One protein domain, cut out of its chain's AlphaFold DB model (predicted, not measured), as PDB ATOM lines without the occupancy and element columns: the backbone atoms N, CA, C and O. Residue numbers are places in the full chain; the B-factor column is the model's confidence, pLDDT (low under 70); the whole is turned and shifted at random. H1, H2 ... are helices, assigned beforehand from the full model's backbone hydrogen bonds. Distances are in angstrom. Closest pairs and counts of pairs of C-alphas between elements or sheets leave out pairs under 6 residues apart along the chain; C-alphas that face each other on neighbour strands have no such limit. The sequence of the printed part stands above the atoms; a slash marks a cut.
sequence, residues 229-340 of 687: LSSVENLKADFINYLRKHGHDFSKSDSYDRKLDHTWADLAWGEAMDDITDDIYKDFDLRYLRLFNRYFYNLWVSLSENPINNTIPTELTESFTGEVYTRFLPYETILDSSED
ATOM      1  N   LEU A 229     -27.747 -10.855 -40.074       61.19
ATOM      2  CA  LEU A 229     -26.864 -10.474 -38.972       61.19
ATOM      3  C   LEU A 229     -27.648 -10.523 -37.657       61.19
ATOM      4  O   LEU A 229     -28.813 -10.106 -37.618       61.19
ATOM      5  N   SER A 230     -27.030 -11.031 -36.592       79.81
ATOM      6  CA  SER A 230     -27.610 -10.958 -35.252       79.81
ATOM      7  C   SER A 230     -27.789  -9.495 -34.832       79.81
ATOM      8  O   SER A 230     -27.193  -8.577 -35.402       79.81
ATOM      9  N   SER A 231     -28.614  -9.245 -33.816       85.31
ATOM     10  CA  SER A 231     -28.756  -7.903 -33.239       85.31
ATOM     11  C   SER A 231     -27.400  -7.307 -32.832       85.31
ATOM     12  O   SER A 231     -27.152  -6.128 -33.070       85.31
ATOM     13  N   VAL A 232     -26.504  -8.124 -32.266       86.94
ATOM     14  CA  VAL A 232     -25.147  -7.701 -31.890       86.94
ATOM     15  C   VAL A 232     -24.297  -7.411 -33.121       86.94
ATOM     16  O   VAL A 232     -23.619  -6.389 -33.160       86.94
ATOM     17  N   GLU A 233     -24.343  -8.261 -34.146       83.69
ATOM     18  CA  GLU A 233     -23.574  -8.045 -35.376       83.69
ATOM     19  C   GLU A 233     -24.016  -6.773 -36.120       83.69
ATOM     20  O   GLU A 233     -23.167  -6.025 -36.602       83.69
ATOM     21  N   ASN A 234     -25.324  -6.485 -36.162       83.12
ATOM     22  CA  ASN A 234     -25.850  -5.234 -36.719       83.12
ATOM     23  C   ASN A 234     -25.388  -4.014 -35.907       83.12
ATOM     24  O   ASN A 234     -24.894  -3.048 -36.486       83.12
ATOM     25  N   LEU A 235     -25.481  -4.075 -34.572       90.06
ATOM     26  CA  LEU A 235     -24.989  -3.018 -33.685       90.06
ATOM     27  C   LEU A 235     -23.497  -2.746 -33.909       90.06
ATOM     28  O   LEU A 235     -23.093  -1.592 -34.039       90.06
ATOM     29  N   LYS A 236     -22.679  -3.803 -33.965       86.38
ATOM     30  CA  LYS A 236     -21.236  -3.690 -34.194       86.38
ATOM     31  C   LYS A 236     -20.931  -3.069 -35.551       86.38
ATOM     32  O   LYS A 236     -20.097  -2.171 -35.631       86.38
ATOM     33  N   ALA A 237     -21.611  -3.520 -36.607       82.44
ATOM     34  CA  ALA A 237     -21.426  -2.986 -37.951       82.44
ATOM     35  C   ALA A 237     -21.734  -1.483 -38.013       82.44
ATOM     36  O   ALA A 237     -20.933  -0.712 -38.547       82.44
ATOM     37  N   ASP A 238     -22.848  -1.056 -37.416       86.94
ATOM     38  CA  ASP A 238     -23.227   0.355 -37.383       86.94
ATOM     39  C   ASP A 238     -22.285   1.191 -36.508       86.94
ATOM     40  O   ASP A 238     -21.879   2.279 -36.918       86.94
ATOM     41  N   PHE A 239     -21.849   0.666 -35.357       91.19
ATOM     42  CA  PHE A 239     -20.862   1.338 -34.510       91.19
ATOM     43  C   PHE A 239     -19.513   1.509 -35.230       91.19
ATOM     44  O   PHE A 239     -18.929   2.588 -35.200       91.19
ATOM     45  N   ILE A 240     -19.035   0.496 -35.961       86.25
ATOM     46  CA  ILE A 240     -17.811   0.595 -36.778       86.25
ATOM     47  C   ILE A 240     -17.975   1.630 -37.900       86.25
ATOM     48  O   ILE A 240     -17.044   2.388 -38.193       86.25
ATOM     49  N   ASN A 241     -19.147   1.688 -38.537       78.94
ATOM     50  CA  ASN A 241     -19.439   2.703 -39.548       78.94
ATOM     51  C   ASN A 241     -19.432   4.116 -38.949       78.94
ATOM     52  O   ASN A 241     -18.861   5.022 -39.559       78.94
ATOM     53  N   TYR A 242     -19.990   4.287 -37.748       92.31
ATOM     54  CA  TYR A 242     -19.907   5.528 -36.982       92.31
ATOM     55  C   TYR A 242     -18.447   5.914 -36.704       92.31
ATOM     56  O   TYR A 242     -18.013   6.993 -37.099       92.31
ATOM     57  N   LEU A 243     -17.632   5.005 -36.158       90.81
ATOM     58  CA  LEU A 243     -16.203   5.255 -35.921       90.81
ATOM     59  C   LEU A 243     -15.464   5.703 -37.194       90.81
ATOM     60  O   LEU A 243     -14.668   6.643 -37.160       90.81
ATOM     61  N   ARG A 244     -15.760   5.075 -38.340       87.56
ATOM     62  CA  ARG A 244     -15.163   5.445 -39.633       87.56
ATOM     63  C   ARG A 244     -15.556   6.858 -40.064       87.56
ATOM     64  O   ARG A 244     -14.698   7.602 -40.534       87.56
ATOM     65  N   LYS A 245     -16.830   7.234 -39.900       89.88
ATOM     66  CA  LYS A 245     -17.345   8.579 -40.209       89.88
ATOM     67  C   LYS A 245     -16.660   9.658 -39.363       89.88
ATOM     68  O   LYS A 245     -16.405  10.745 -39.872       89.88
ATOM     69  N   HIS A 246     -16.308   9.334 -38.120       90.50
ATOM     70  CA  HIS A 246     -15.632  10.237 -37.183       90.50
ATOM     71  C   HIS A 246     -14.094  10.124 -37.207       90.50
ATOM     72  O   HIS A 246     -13.422  10.625 -36.310       90.50
ATOM     73  N   GLY A 247     -13.515   9.502 -38.243       88.44
ATOM     74  CA  GLY A 247     -12.066   9.513 -38.473       88.44
ATOM     75  C   GLY A 247     -11.249   8.648 -37.509       88.44
ATOM     76  O   GLY A 247     -10.070   8.926 -37.296       88.44
ATOM     77  N   HIS A 248     -11.852   7.611 -36.921       88.38
ATOM     78  CA  HIS A 248     -11.156   6.696 -36.017       88.38
ATOM     79  C   HIS A 248      -9.997   5.952 -36.711       88.38
ATOM     80  O   HIS A 248     -10.118   5.495 -37.850       88.38
ATOM     81  N   ASP A 249      -8.879   5.792 -35.999       87.38
ATOM     82  CA  ASP A 249      -7.681   5.104 -36.489       87.38
ATOM     83  C   ASP A 249      -7.692   3.610 -36.126       87.38
ATOM     84  O   ASP A 249      -7.264   3.203 -35.044       87.38
ATOM     85  N   PHE A 250      -8.136   2.791 -37.079       81.81
ATOM     86  CA  PHE A 250      -8.218   1.327 -36.974       81.81
ATOM     87  C   PHE A 250      -6.850   0.613 -36.951       81.81
ATOM     88  O   PHE A 250      -6.783  -0.606 -36.779       81.81
ATOM     89  N   SER A 251      -5.737   1.329 -37.167       78.62
ATOM     90  CA  SER A 251      -4.401   0.713 -37.193       78.62
ATOM     91  C   SER A 251      -3.828   0.455 -35.797       78.62
ATOM     92  O   SER A 251      -2.975  -0.425 -35.631       78.62
ATOM     93  N   LYS A 252      -4.302   1.192 -34.783       79.44
ATOM     94  CA  LYS A 252      -3.808   1.098 -33.406       79.44
ATOM     95  C   LYS A 252      -4.148  -0.252 -32.783       79.44
ATOM     96  O   LYS A 252      -5.193  -0.839 -33.038       79.44
ATOM     97  N   SER A 253      -3.264  -0.740 -31.914       77.25
ATOM     98  CA  SER A 253      -3.516  -1.979 -31.171       77.25
ATOM     99  C   SER A 253      -4.669  -1.857 -30.178       77.25
ATOM    100  O   SER A 253      -5.341  -2.849 -29.926       77.25
ATOM    101  N   ASP A 254      -4.890  -0.646 -29.661       80.69
ATOM    102  CA  ASP A 254      -5.934  -0.292 -28.693       80.69
ATOM    103  C   ASP A 254      -7.125   0.438 -29.356       80.69
ATOM    104  O   ASP A 254      -7.781   1.282 -28.746       80.69
ATOM    105  N   SER A 255      -7.364   0.186 -30.649       86.69
ATOM    106  CA  SER A 255      -8.457   0.814 -31.397       86.69
ATOM    107  C   SER A 255      -9.835   0.370 -30.881       86.69
ATOM    108  O   SER A 255     -10.008  -0.723 -30.334       86.69
ATOM    109  N   TYR A 256     -10.844   1.229 -31.030       91.25
ATOM    110  CA  TYR A 256     -12.166   1.036 -30.424       91.25
ATOM    111  C   TYR A 256     -12.924  -0.144 -31.050       91.25
ATOM    112  O   TYR A 256     -13.698  -0.801 -30.363       91.25
ATOM    113  N   ASP A 257     -12.664  -0.474 -32.319       86.44
ATOM    114  CA  ASP A 257     -13.181  -1.680 -32.978       86.44
ATOM    115  C   ASP A 257     -12.617  -2.973 -32.368       86.44
ATOM    116  O   ASP A 257     -13.346  -3.949 -32.198       86.44
ATOM    117  N   ARG A 258     -11.346  -2.974 -31.951       79.69
ATOM    118  CA  ARG A 258     -10.752  -4.125 -31.257       79.69
ATOM    119  C   ARG A 258     -11.305  -4.267 -29.847       79.69
ATOM    120  O   ARG A 258     -11.589  -5.383 -29.425       79.69
ATOM    121  N   LYS A 259     -11.511  -3.155 -29.131       90.00
ATOM    122  CA  LYS A 259     -12.168  -3.161 -27.809       90.00
ATOM    123  C   LYS A 259     -13.595  -3.696 -27.893       90.00
ATOM    124  O   LYS A 259     -13.988  -4.522 -27.073       90.00
ATOM    125  N   LEU A 260     -14.332  -3.289 -28.927       89.00
ATOM    126  CA  LEU A 260     -15.668  -3.785 -29.248       89.00
ATOM    127  C   LEU A 260     -15.684  -5.313 -29.441       89.00
ATOM    128  O   LEU A 260     -16.554  -5.990 -28.887       89.00
ATOM    129  N   ASP A 261     -14.735  -5.865 -30.201       83.06
ATOM    130  CA  ASP A 261     -14.690  -7.299 -30.515       83.06
ATOM    131  C   ASP A 261     -14.049  -8.184 -29.442       83.06
ATOM    132  O   ASP A 261     -14.361  -9.375 -29.395       83.06
ATOM    133  N   HIS A 262     -13.211  -7.616 -28.577       84.50
ATOM    134  CA  HIS A 262     -12.490  -8.346 -27.536       84.50
ATOM    135  C   HIS A 262     -12.908  -7.883 -26.142       84.50
ATOM    136  O   HIS A 262     -13.808  -8.466 -25.551       84.50
ATOM    137  N   THR A 263     -12.328  -6.795 -25.632       89.50
ATOM    138  CA  THR A 263     -12.465  -6.356 -24.232       89.50
ATOM    139  C   THR A 263     -13.915  -6.245 -23.753       89.50
ATOM    140  O   THR A 263     -14.259  -6.730 -22.676       89.50
ATOM    141  N   TRP A 264     -14.794  -5.625 -24.543       91.88
ATOM    142  CA  TRP A 264     -16.202  -5.456 -24.173       91.88
ATOM    143  C   TRP A 264     -17.021  -6.730 -24.417       91.88
ATOM    144  O   TRP A 264     -18.037  -6.942 -23.757       91.88
ATOM    145  N   ALA A 265     -16.585  -7.588 -25.346       87.94
ATOM    146  CA  ALA A 265     -17.200  -8.891 -25.586       87.94
ATOM    147  C   ALA A 265     -16.879  -9.867 -24.447       87.94
ATOM    148  O   ALA A 265     -17.780 -10.536 -23.952       87.94
ATOM    149  N   ASP A 266     -15.641  -9.875 -23.958       85.50
ATOM    150  CA  ASP A 266     -15.208 -10.677 -22.811       85.50
ATOM    151  C   ASP A 266     -16.019 -10.326 -21.551       85.50
ATOM    152  O   ASP A 266     -16.481 -11.218 -20.835       85.50
ATOM    153  N   LEU A 267     -16.317  -9.035 -21.338       87.56
ATOM    154  CA  LEU A 267     -17.230  -8.586 -20.278       87.56
ATOM    155  C   LEU A 267     -18.656  -9.135 -20.433       87.56
ATOM    156  O   LEU A 267     -19.365  -9.212 -19.434       87.56
ATOM    157  N   ALA A 268     -19.119  -9.485 -21.630       87.94
ATOM    158  CA  ALA A 268     -20.434 -10.097 -21.830       87.94
ATOM    159  C   ALA A 268     -20.400 -11.631 -21.700       87.94
ATOM    160  O   ALA A 268     -21.400 -12.228 -21.299       87.94
ATOM    161  N   TRP A 269     -19.264 -12.272 -21.988       80.94
ATOM    162  CA  TRP A 269     -19.089 -13.717 -21.814       80.94
ATOM    163  C   TRP A 269     -19.109 -14.140 -20.339       80.94
ATOM    164  O   TRP A 269     -19.834 -15.070 -19.980       80.94
ATOM    165  N   GLY A 270     -18.394 -13.416 -19.476       70.31
ATOM    166  CA  GLY A 270     -18.270 -13.732 -18.046       70.31
ATOM    167  C   GLY A 270     -17.161 -14.736 -17.746       70.31
ATOM    168  O   GLY A 270     -16.424 -15.135 -18.644       70.31
ATOM    169  N   GLU A 271     -17.010 -15.141 -16.477       58.44
ATOM    170  CA  GLU A 271     -16.090 -16.234 -16.129       58.44
ATOM    171  C   GLU A 271     -16.561 -17.510 -16.845       58.44
ATOM    172  O   GLU A 271     -17.693 -17.956 -16.648       58.44
ATOM    173  N   ALA A 272     -15.717 -18.022 -17.743       44.38
ATOM    174  CA  ALA A 272     -16.051 -19.072 -18.698       44.38
ATOM    175  C   ALA A 272     -16.668 -20.303 -18.010       44.38
ATOM    176  O   ALA A 272     -16.077 -20.883 -17.103       44.38
ATOM    177  N   MET A 273     -17.858 -20.704 -18.460       41.53
ATOM    178  CA  MET A 273     -18.407 -22.028 -18.174       41.53
ATOM    179  C   MET A 273     -17.792 -23.009 -19.174       41.53
ATOM    180  O   MET A 273     -17.843 -22.761 -20.377       41.53
ATOM    181  N   ASP A 274     -17.220 -24.105 -18.672       40.44
ATOM    182  CA  ASP A 274     -16.455 -25.092 -19.453       40.44
ATOM    183  C   ASP A 274     -17.275 -25.831 -20.539       40.44
ATOM    184  O   ASP A 274     -16.692 -26.499 -21.389       40.44
ATOM    185  N   ASP A 275     -18.603 -25.671 -20.577       45.69
ATOM    186  CA  ASP A 275     -19.492 -26.287 -21.569       45.69
ATOM    187  C   ASP A 275     -20.279 -25.227 -22.359       45.69
ATOM    188  O   ASP A 275     -21.251 -24.657 -21.864       45.69
ATOM    189  N   ILE A 276     -19.891 -24.981 -23.614       51.16
ATOM    190  CA  ILE A 276     -20.577 -24.051 -24.526       51.16
ATOM    191  C   ILE A 276     -21.878 -24.692 -25.046       51.16
ATOM    192  O   ILE A 276     -21.846 -25.698 -25.756       51.16
ATOM    193  N   THR A 277     -23.030 -24.084 -24.750       52.12
ATOM    194  CA  THR A 277     -24.363 -24.499 -25.234       52.12
ATOM    195  C   THR A 277     -25.063 -23.360 -25.990       52.12
ATOM    196  O   THR A 277     -24.689 -22.195 -25.850       52.12
ATOM    197  N   ASP A 278     -26.102 -23.663 -26.778       51.78
ATOM    198  CA  ASP A 278     -26.895 -22.652 -27.513       51.78
ATOM    199  C   ASP A 278     -27.529 -21.583 -26.598       51.78
ATOM    200  O   ASP A 278     -27.771 -20.454 -27.035       51.78
ATOM    201  N   ASP A 279     -27.790 -21.911 -25.330       57.06
ATOM    202  CA  ASP A 279     -28.347 -20.967 -24.357       57.06
ATOM    203  C   ASP A 279     -27.297 -19.944 -23.883       57.06
ATOM    204  O   ASP A 279     -27.626 -18.773 -23.706       57.06
ATOM    205  N   ILE A 280     -26.012 -20.322 -23.830       57.94
ATOM    206  CA  ILE A 280     -24.907 -19.414 -23.466       57.94
ATOM    207  C   ILE A 280     -24.693 -18.332 -24.536       57.94
ATOM    208  O   ILE A 280     -24.433 -17.175 -24.206       57.94
ATOM    209  N   TYR A 281     -24.857 -18.663 -25.823       57.59
ATOM    210  CA  TYR A 281     -24.775 -17.665 -26.899       57.59
ATOM    211  C   TYR A 281     -25.901 -16.624 -26.818       57.59
ATOM    212  O   TYR A 281     -25.674 -15.446 -27.097       57.59
ATOM    213  N   LYS A 282     -27.112 -17.030 -26.409       64.12
ATOM    214  CA  LYS A 282     -28.216 -16.086 -26.172       64.12
ATOM    215  C   LYS A 282     -27.940 -15.191 -24.969       64.12
ATOM    216  O   LYS A 282     -28.257 -14.002 -25.022       64.12
ATOM    217  N   ASP A 283     -27.335 -15.735 -23.917       78.25
ATOM    218  CA  ASP A 283     -26.946 -14.959 -22.741       78.25
ATOM    219  C   ASP A 283     -25.877 -13.914 -23.088       78.25
ATOM    220  O   ASP A 283     -26.006 -12.756 -22.685       78.25
ATOM    221  N   PHE A 284     -24.884 -14.273 -23.912       85.75
ATOM    222  CA  PHE A 284     -23.907 -13.321 -24.451       85.75
ATOM    223  C   PHE A 284     -24.585 -12.180 -25.221       85.75
ATOM    224  O   PHE A 284     -24.385 -11.013 -24.877       85.75
ATOM    225  N   ASP A 285     -25.412 -12.500 -26.226       86.06
ATOM    226  CA  ASP A 285     -26.043 -11.485 -27.077       86.06
ATOM    227  C   ASP A 285     -26.887 -10.515 -26.239       86.06
ATOM    228  O   ASP A 285     -26.807  -9.294 -26.404       86.06
ATOM    229  N   LEU A 286     -27.650 -11.040 -25.276       89.56
ATOM    230  CA  LEU A 286     -28.441 -10.228 -24.358       89.56
ATOM    231  C   LEU A 286     -27.567  -9.334 -23.480       89.56
ATOM    232  O   LEU A 286     -27.849  -8.140 -23.366       89.56
ATOM    233  N   ARG A 287     -26.510  -9.866 -22.858       90.94
ATOM    234  CA  ARG A 287     -25.601  -9.070 -22.016       90.94
ATOM    235  C   ARG A 287     -24.930  -7.964 -22.822       90.94
ATOM    236  O   ARG A 287     -24.897  -6.821 -22.366       90.94
ATOM    237  N   TYR A 288     -24.470  -8.278 -24.028       91.94
ATOM    238  CA  TYR A 288     -23.793  -7.331 -24.905       91.94
ATOM    239  C   TYR A 288     -24.734  -6.209 -25.364       91.94
ATOM    240  O   TYR A 288     -24.404  -5.026 -25.258       91.94
ATOM    241  N   LEU A 289     -25.960  -6.541 -25.780       92.69
ATOM    242  CA  LEU A 289     -26.975  -5.535 -26.107       92.69
ATOM    243  C   LEU A 289     -27.361  -4.698 -24.885       92.69
ATOM    244  O   LEU A 289     -27.545  -3.485 -25.004       92.69
ATOM    245  N   ARG A 290     -27.462  -5.312 -23.700       93.19
ATOM    246  CA  ARG A 290     -27.788  -4.621 -22.443       93.19
ATOM    247  C   ARG A 290     -26.689  -3.666 -21.993       93.19
ATOM    248  O   ARG A 290     -27.027  -2.640 -21.404       93.19
ATOM    249  N   LEU A 291     -25.422  -3.958 -22.284       94.56
ATOM    250  CA  LEU A 291     -24.297  -3.062 -22.008       94.56
ATOM    251  C   LEU A 291     -24.499  -1.711 -22.713       94.56
ATOM    252  O   LEU A 291     -24.599  -0.677 -22.050       94.56
ATOM    253  N   PHE A 292     -24.675  -1.740 -24.038       94.50
ATOM    254  CA  PHE A 292     -24.955  -0.548 -24.845       94.50
ATOM    255  C   PHE A 292     -26.273   0.100 -24.430       94.50
ATOM    256  O   PHE A 292     -26.324   1.286 -24.107       94.50
ATOM    257  N   ASN A 293     -27.338  -0.700 -24.368       92.81
ATOM    258  CA  ASN A 293     -28.669  -0.235 -24.015       92.81
ATOM    259  C   ASN A 293     -28.673   0.611 -22.746       92.81
ATOM    260  O   ASN A 293     -29.241   1.692 -22.741       92.81
ATOM    261  N   ARG A 294     -28.066   0.124 -21.665       92.69
ATOM    262  CA  ARG A 294     -28.175   0.773 -20.357       92.69
ATOM    263  C   ARG A 294     -27.366   2.049 -20.264       92.69
ATOM    264  O   ARG A 294     -27.835   2.992 -19.630       92.69
ATOM    265  N   TYR A 295     -26.206   2.079 -20.914       95.06
ATOM    266  CA  TYR A 295     -25.415   3.292 -21.049       95.06
ATOM    267  C   TYR A 295     -26.224   4.376 -21.766       95.06
ATOM    268  O   TYR A 295     -26.508   5.431 -21.195       95.06
ATOM    269  N   PHE A 296     -26.704   4.078 -22.976       94.44
ATOM    270  CA  PHE A 296     -27.429   5.065 -23.770       94.44
ATOM    271  C   PHE A 296     -28.809   5.407 -23.212       94.44
ATOM    272  O   PHE A 296     -29.219   6.558 -23.289       94.44
ATOM    273  N   TYR A 297     -29.514   4.457 -22.595       92.00
ATOM    274  CA  TYR A 297     -30.798   4.720 -21.948       92.00
ATOM    275  C   TYR A 297     -30.653   5.797 -20.873       92.00
ATOM    276  O   TYR A 297     -31.447   6.735 -20.817       92.00
ATOM    277  N   ASN A 298     -29.649   5.670 -20.004       92.00
ATOM    278  CA  ASN A 298     -29.437   6.631 -18.928       92.00
ATOM    279  C   ASN A 298     -29.041   8.012 -19.471       92.00
ATOM    280  O   ASN A 298     -29.585   9.019 -19.014       92.00
ATOM    281  N   LEU A 299     -28.173   8.062 -20.488       92.94
ATOM    282  CA  LEU A 299     -27.828   9.318 -21.163       92.94
ATOM    283  C   LEU A 299     -29.030   9.956 -21.851       92.94
ATOM    284  O   LEU A 299     -29.229  11.158 -21.722       92.94
ATOM    285  N   TRP A 300     -29.870   9.169 -22.522       91.88
ATOM    286  CA  TRP A 300     -31.097   9.669 -23.133       91.88
ATOM    287  C   TRP A 300     -31.987  10.333 -22.080       91.88
ATOM    288  O   TRP A 300     -32.463  11.447 -22.283       91.88
ATOM    289  N   VAL A 301     -32.166   9.697 -20.913       89.19
ATOM    290  CA  VAL A 301     -32.966  10.281 -19.825       89.19
ATOM    291  C   VAL A 301     -32.346  11.581 -19.311       89.19
ATOM    292  O   VAL A 301     -33.110  12.501 -19.032       89.19
ATOM    293  N   SER A 302     -31.014  11.687 -19.218       90.06
ATOM    294  CA  SER A 302     -30.301  12.915 -18.814       90.06
ATOM    295  C   SER A 302     -30.363  14.036 -19.866       90.06
ATOM    296  O   SER A 302     -30.585  15.199 -19.527       90.06
ATOM    297  N   LEU A 303     -30.310  13.708 -21.156       87.94
ATOM    298  CA  LEU A 303     -30.325  14.692 -22.246       87.94
ATOM    299  C   LEU A 303     -31.742  15.095 -22.691       87.94
ATOM    300  O   LEU A 303     -31.922  16.147 -23.295       87.94
ATOM    301  N   SER A 304     -32.764  14.287 -22.394       81.62
ATOM    302  CA  SER A 304     -34.127  14.514 -22.895       81.62
ATOM    303  C   SER A 304     -34.768  15.820 -22.400       81.62
ATOM    304  O   SER A 304     -34.989  16.022 -21.210       81.62
ATOM    305  N   GLU A 305     -35.179  16.691 -23.322       71.88
ATOM    306  CA  GLU A 305     -35.900  17.933 -22.988       71.88
ATOM    307  C   GLU A 305     -37.404  17.722 -22.718       71.88
ATOM    308  O   GLU A 305     -38.075  18.619 -22.213       71.88
ATOM    309  N   ASN A 306     -37.941  16.523 -22.996       61.41
ATOM    310  CA  ASN A 306     -39.378  16.197 -22.964       61.41
ATOM    311  C   ASN A 306     -39.841  15.296 -21.784       61.41
ATOM    312  O   ASN A 306     -40.444  14.247 -22.018       61.41
ATOM    313  N   PRO A 307     -39.648  15.648 -20.499       58.19
ATOM    314  CA  PRO A 307     -40.096  14.818 -19.378       58.19
ATOM    315  C   PRO A 307     -41.481  15.215 -18.828       58.19
ATOM    316  O   PRO A 307     -41.731  15.054 -17.632       58.19
ATOM    317  N   ILE A 308     -42.382  15.771 -19.652       58.06
ATOM    318  CA  ILE A 308     -43.709  16.218 -19.176       58.06
ATOM    319  C   ILE A 308     -44.673  15.030 -18.962       58.06
ATOM    320  O   ILE A 308     -45.644  15.153 -18.219       58.06
ATOM    321  N   ASN A 309     -44.393  13.846 -19.525       62.53
ATOM    322  CA  ASN A 309     -45.239  12.662 -19.340       62.53
ATOM    323  C   ASN A 309     -44.714  11.701 -18.263       62.53
ATOM    324  O   ASN A 309     -43.548  11.317 -18.247       62.53
ATOM    325  N   ASN A 310     -45.622  11.234 -17.396       73.56
ATOM    326  CA  ASN A 310     -45.328  10.249 -16.347       73.56
ATOM    327  C   ASN A 310     -45.056   8.828 -16.887       73.56
ATOM    328  O   ASN A 310     -44.640   7.954 -16.123       73.56
ATOM    329  N   THR A 311     -45.310   8.581 -18.173       77.25
ATOM    330  CA  THR A 311     -45.158   7.285 -18.850       77.25
ATOM    331  C   THR A 311     -43.754   7.088 -19.424       77.25
ATOM    332  O   THR A 311     -43.009   8.048 -19.592       77.25
ATOM    333  N   ILE A 312     -43.403   5.840 -19.761       77.62
ATOM    334  CA  ILE A 312     -42.153   5.531 -20.475       77.62
ATOM    335  C   ILE A 312     -42.186   6.218 -21.852       77.62
ATOM    336  O   ILE A 312     -43.152   6.003 -22.586       77.62
ATOM    337  N   PRO A 313     -41.175   7.020 -22.219       80.94
ATOM    338  CA  PRO A 313     -41.063   7.582 -23.561       80.94
ATOM    339  C   PRO A 313     -40.954   6.506 -24.647       80.94
ATOM    340  O   PRO A 313     -40.237   5.520 -24.477       80.94
ATOM    341  N   THR A 314     -41.617   6.730 -25.783       81.88
ATOM    342  CA  THR A 314     -41.671   5.787 -26.913       81.88
ATOM    343  C   THR A 314     -40.286   5.430 -27.457       81.88
ATOM    344  O   THR A 314     -40.004   4.258 -27.695       81.88
ATOM    345  N   GLU A 315     -39.378   6.406 -27.554       80.56
ATOM    346  CA  GLU A 315     -38.003   6.170 -28.020       80.56
ATOM    347  C   GLU A 315     -37.274   5.143 -27.134       80.56
ATOM    348  O   GLU A 315     -36.567   4.273 -27.636       80.56
ATOM    349  N   LEU A 316     -37.505   5.168 -25.814       81.25
ATOM    350  CA  LEU A 316     -36.933   4.191 -24.882       81.25
ATOM    351  C   LEU A 316     -37.482   2.778 -25.102       81.25
ATOM    352  O   LEU A 316     -36.772   1.811 -24.844       81.25
ATOM    353  N   THR A 317     -38.720   2.640 -25.577       78.69
ATOM    354  CA  THR A 317     -39.328   1.332 -25.862       78.69
ATOM    355  C   THR A 317     -39.029   0.803 -27.261       78.69
ATOM    356  O   THR A 317     -39.022  -0.410 -27.440       78.69
ATOM    357  N   GLU A 318     -38.772   1.675 -28.237       81.31
ATOM    358  CA  GLU A 318     -38.550   1.294 -29.642       81.31
ATOM    359  C   GLU A 318     -37.061   1.173 -30.000       81.31
ATOM    360  O   GLU A 318     -36.665   0.286 -30.758       81.31
ATOM    361  N   SER A 319     -36.225   2.040 -29.430       79.81
ATOM    362  CA  SER A 319     -34.804   2.153 -29.780       79.81
ATOM    363  C   SER A 319     -33.874   1.578 -28.711       79.81
ATOM    364  O   SER A 319     -32.771   1.136 -29.020       79.81
ATOM    365  N   PHE A 320     -34.319   1.527 -27.452       82.62
ATOM    366  CA  PHE A 320     -33.523   1.066 -26.313       82.62
ATOM    367  C   PHE A 320     -34.158  -0.167 -25.644       82.62
ATOM    368  O   PHE A 320     -34.401  -0.178 -24.434       82.62
ATOM    369  N   THR A 321     -34.375  -1.240 -26.409       80.25
ATOM    370  CA  THR A 321     -35.028  -2.466 -25.902       80.25
ATOM    371  C   THR A 321     -34.133  -3.300 -24.974       80.25
ATOM    372  O   THR A 321     -34.619  -3.879 -24.006       80.25
ATOM    373  N   GLY A 322     -32.826  -3.364 -25.260       83.06
ATOM    374  CA  GLY A 322     -31.876  -4.232 -24.553       83.06
ATOM    375  C   GLY A 322     -32.015  -5.726 -24.876       83.06
ATOM    376  O   GLY A 322     -31.357  -6.537 -24.235       83.06
ATOM    377  N   GLU A 323     -32.851  -6.098 -25.846       85.12
ATOM    378  CA  GLU A 323     -33.034  -7.492 -26.290       85.12
ATOM    379  C   GLU A 323     -32.881  -7.629 -27.809       85.12
ATOM    380  O   GLU A 323     -32.350  -8.620 -28.300       85.12
ATOM    381  N   VAL A 324     -33.311  -6.611 -28.559       85.19
ATOM    382  CA  VAL A 324     -33.229  -6.563 -30.021       85.19
ATOM    383  C   VAL A 324     -32.666  -5.218 -30.452       85.19
ATOM    384  O   VAL A 324     -33.141  -4.163 -30.025       85.19
ATOM    385  N   TYR A 325     -31.661  -5.258 -31.318       85.75
ATOM    386  CA  TYR A 325     -31.121  -4.060 -31.940       85.75
ATOM    387  C   TYR A 325     -32.001  -3.644 -33.121       85.75
ATOM    388  O   TYR A 325     -32.317  -4.472 -33.974       85.75
ATOM    389  N   THR A 326     -32.402  -2.372 -33.165       83.50
ATOM    390  CA  THR A 326     -33.305  -1.847 -34.200       83.50
ATOM    391  C   THR A 326     -32.591  -0.924 -35.184       83.50
ATOM    392  O   THR A 326     -32.658  -1.160 -36.388       83.50
ATOM    393  N   ARG A 327     -31.919   0.127 -34.697       84.38
ATOM    394  CA  ARG A 327     -31.193   1.115 -35.517       84.38
ATOM    395  C   ARG A 327     -30.181   1.912 -34.692       84.38
ATOM    396  O   ARG A 327     -30.386   2.108 -33.497       84.38
ATOM    397  N   PHE A 328     -29.159   2.458 -35.353       87.88
ATOM    398  CA  PHE A 328     -28.073   3.189 -34.684       87.88
ATOM    399  C   PHE A 328     -28.363   4.666 -34.398       87.88
ATOM    400  O   PHE A 328     -27.811   5.228 -33.459       87.88
ATOM    401  N   LEU A 329     -29.231   5.301 -35.193       87.25
ATOM    402  CA  LEU A 329     -29.464   6.753 -35.165       87.25
ATOM    403  C   LEU A 329     -29.696   7.355 -33.752       87.25
ATOM    404  O   LEU A 329     -29.166   8.431 -33.471       87.25
ATOM    405  N   PRO A 330     -30.436   6.708 -32.831       89.06
ATOM    406  CA  PRO A 330     -30.601   7.212 -31.465       89.06
ATOM    407  C   PRO A 330     -29.305   7.186 -30.643       89.06
ATOM    408  O   PRO A 330     -29.116   8.041 -29.782       89.06
ATOM    409  N   TYR A 331     -28.416   6.223 -30.901       93.12
ATOM    410  CA  TYR A 331     -27.117   6.114 -30.231       93.12
ATOM    411  C   TYR A 331     -26.167   7.170 -30.797       93.12
ATOM    412  O   TYR A 331     -25.562   7.908 -30.028       93.12
ATOM    413  N   GLU A 332     -26.129   7.309 -32.127       92.56
ATOM    414  CA  GLU A 332     -25.402   8.369 -32.843       92.56
ATOM    415  C   GLU A 332     -25.787   9.760 -32.328       92.56
ATOM    416  O   GLU A 332     -24.919  10.526 -31.937       92.56
ATOM    417  N   THR A 333     -27.085  10.049 -32.194       92.62
ATOM    418  CA  THR A 333     -27.567  11.341 -31.671       92.62
ATOM    419  C   THR A 333     -27.043  11.644 -30.258       92.62
ATOM    420  O   THR A 333     -26.778  12.798 -29.926       92.62
ATOM    421  N   ILE A 334     -26.891  10.624 -29.405       94.50
ATOM    422  CA  ILE A 334     -26.336  10.795 -28.055       94.50
ATOM    423  C   ILE A 334     -24.818  10.967 -28.115       94.50
ATOM    424  O   ILE A 334     -24.290  11.832 -27.421       94.50
ATOM    425  N   LEU A 335     -24.117  10.168 -28.921       95.62
ATOM    426  CA  LEU A 335     -22.667  10.284 -29.095       95.62
ATOM    427  C   LEU A 335     -22.279  11.653 -29.667       95.62
ATOM    428  O   LEU A 335     -21.346  12.271 -29.173       95.62
ATOM    429  N   ASP A 336     -23.061  12.184 -30.601       94.62
ATOM    430  CA  ASP A 336     -22.817  13.487 -31.226       94.62
ATOM    431  C   ASP A 336     -23.260  14.677 -30.350       94.62
ATOM    432  O   ASP A 336     -23.093  15.833 -30.739       94.62
ATOM    433  N   SER A 337     -23.812  14.428 -29.154       93.38
ATOM    434  CA  SER A 337     -24.241  15.497 -28.238       93.38
ATOM    435  C   SER A 337     -23.079  16.282 -27.614       93.38
ATOM    436  O   SER A 337     -23.273  17.423 -27.194       93.38
ATOM    437  N   SER A 338     -21.879  15.695 -27.543       92.00
ATOM    438  CA  SER A 338     -20.647  16.374 -27.126       92.00
ATOM    439  C   SER A 338     -19.414  15.696 -27.729       92.00
ATOM    440  O   SER A 338     -19.392  14.478 -27.881       92.00
ATOM    441  N   GLU A 339     -18.369  16.470 -28.047       89.62
ATOM    442  CA  GLU A 339     -17.152  15.953 -28.708       89.62
ATOM    443  C   GLU A 339     -16.444  14.851 -27.899       89.62
ATOM    444  O   GLU A 339     -15.868  13.930 -28.468       89.62
ATOM    445  N   ASP A 340     -16.528  14.912 -26.570       93.12
ATOM    446  CA  ASP A 340     -15.891  13.981 -25.635       93.12
ATOM    447  C   ASP A 340     -16.751  12.749 -25.294       93.12
ATOM    448  O   ASP A 340     -16.338  11.896 -24.503       93.12
TER     449      ASP A 340
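What this domain is: This is residues 229 to 340 of the 687 residues of the protein "DUF262 domain-containing protein" of Porphyromonas sp (UniProt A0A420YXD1). One long helix, H4, forms a beam; H1 and H3 meet its first half and H6 its second half, each at a steep angle, with H1 reaching away from it beside short H2. Small H5 sits near H4's second half, and two stretches stick out: residues 271 to 279, of which 278 to 279 belong to H4, and residues 305 to 312 in the link from H4 to H5. The 112 printed residues hold six named helices, H1 to H6 in chain order, and no named strand: all helix. The whole is only just compact, close to loose, with a radius of gyration of the C-alphas of 15.5 A, spanning 49 by 35 by 23 A.

Where its parts are: H4, residues 278 to 303, is 37.9 A long, from C-alpha 278 at (-26.895, -22.652, -27.513) to C-alpha 303 at (-30.325, 14.692, -22.246). H1, residues 231 to 245, is 21.2 A long and begins at C-alpha 231 (-28.756, -7.903, -33.239). The shorter helices are H2, residues 256 to 261; H3, residues 263 to 269; H5, residues 314 to 318; and H6, residues 329 to 335.

How they stand to each other: H4 is the hub. Its residues 284 to 288 touch H3, the C-alphas of Ala 268 and Arg 287 being closest at 5.3 A, at a steep tilt of 56 degrees. H1 touches H4 with residues 231 to 232 alone, closest at the C-alphas of Val 232 and Asp 285, 6.2 A. H6 touches residues 296 to 300 of H4, closest at the C-alphas of Phe 296 and Tyr 331, 6.6 A. H1 and H2 are close but not clearly touching, at a shallow tilt of 15 degrees, opposite ways. H5 is close to H4 but not clearly touching. Every O i to N i+4 pair is within hydrogen-bond range in H1, H2, H3, H5 and H6, and 20 of 22 in H4.

The domain as a whole: The farthest C-alphas, of Asp 274 and Ile 308, are 49.5 A apart. The printed part has no cut and no long link. The pLDDT is under 70 at residue 229 and residues 271 to 282 and 306 to 309.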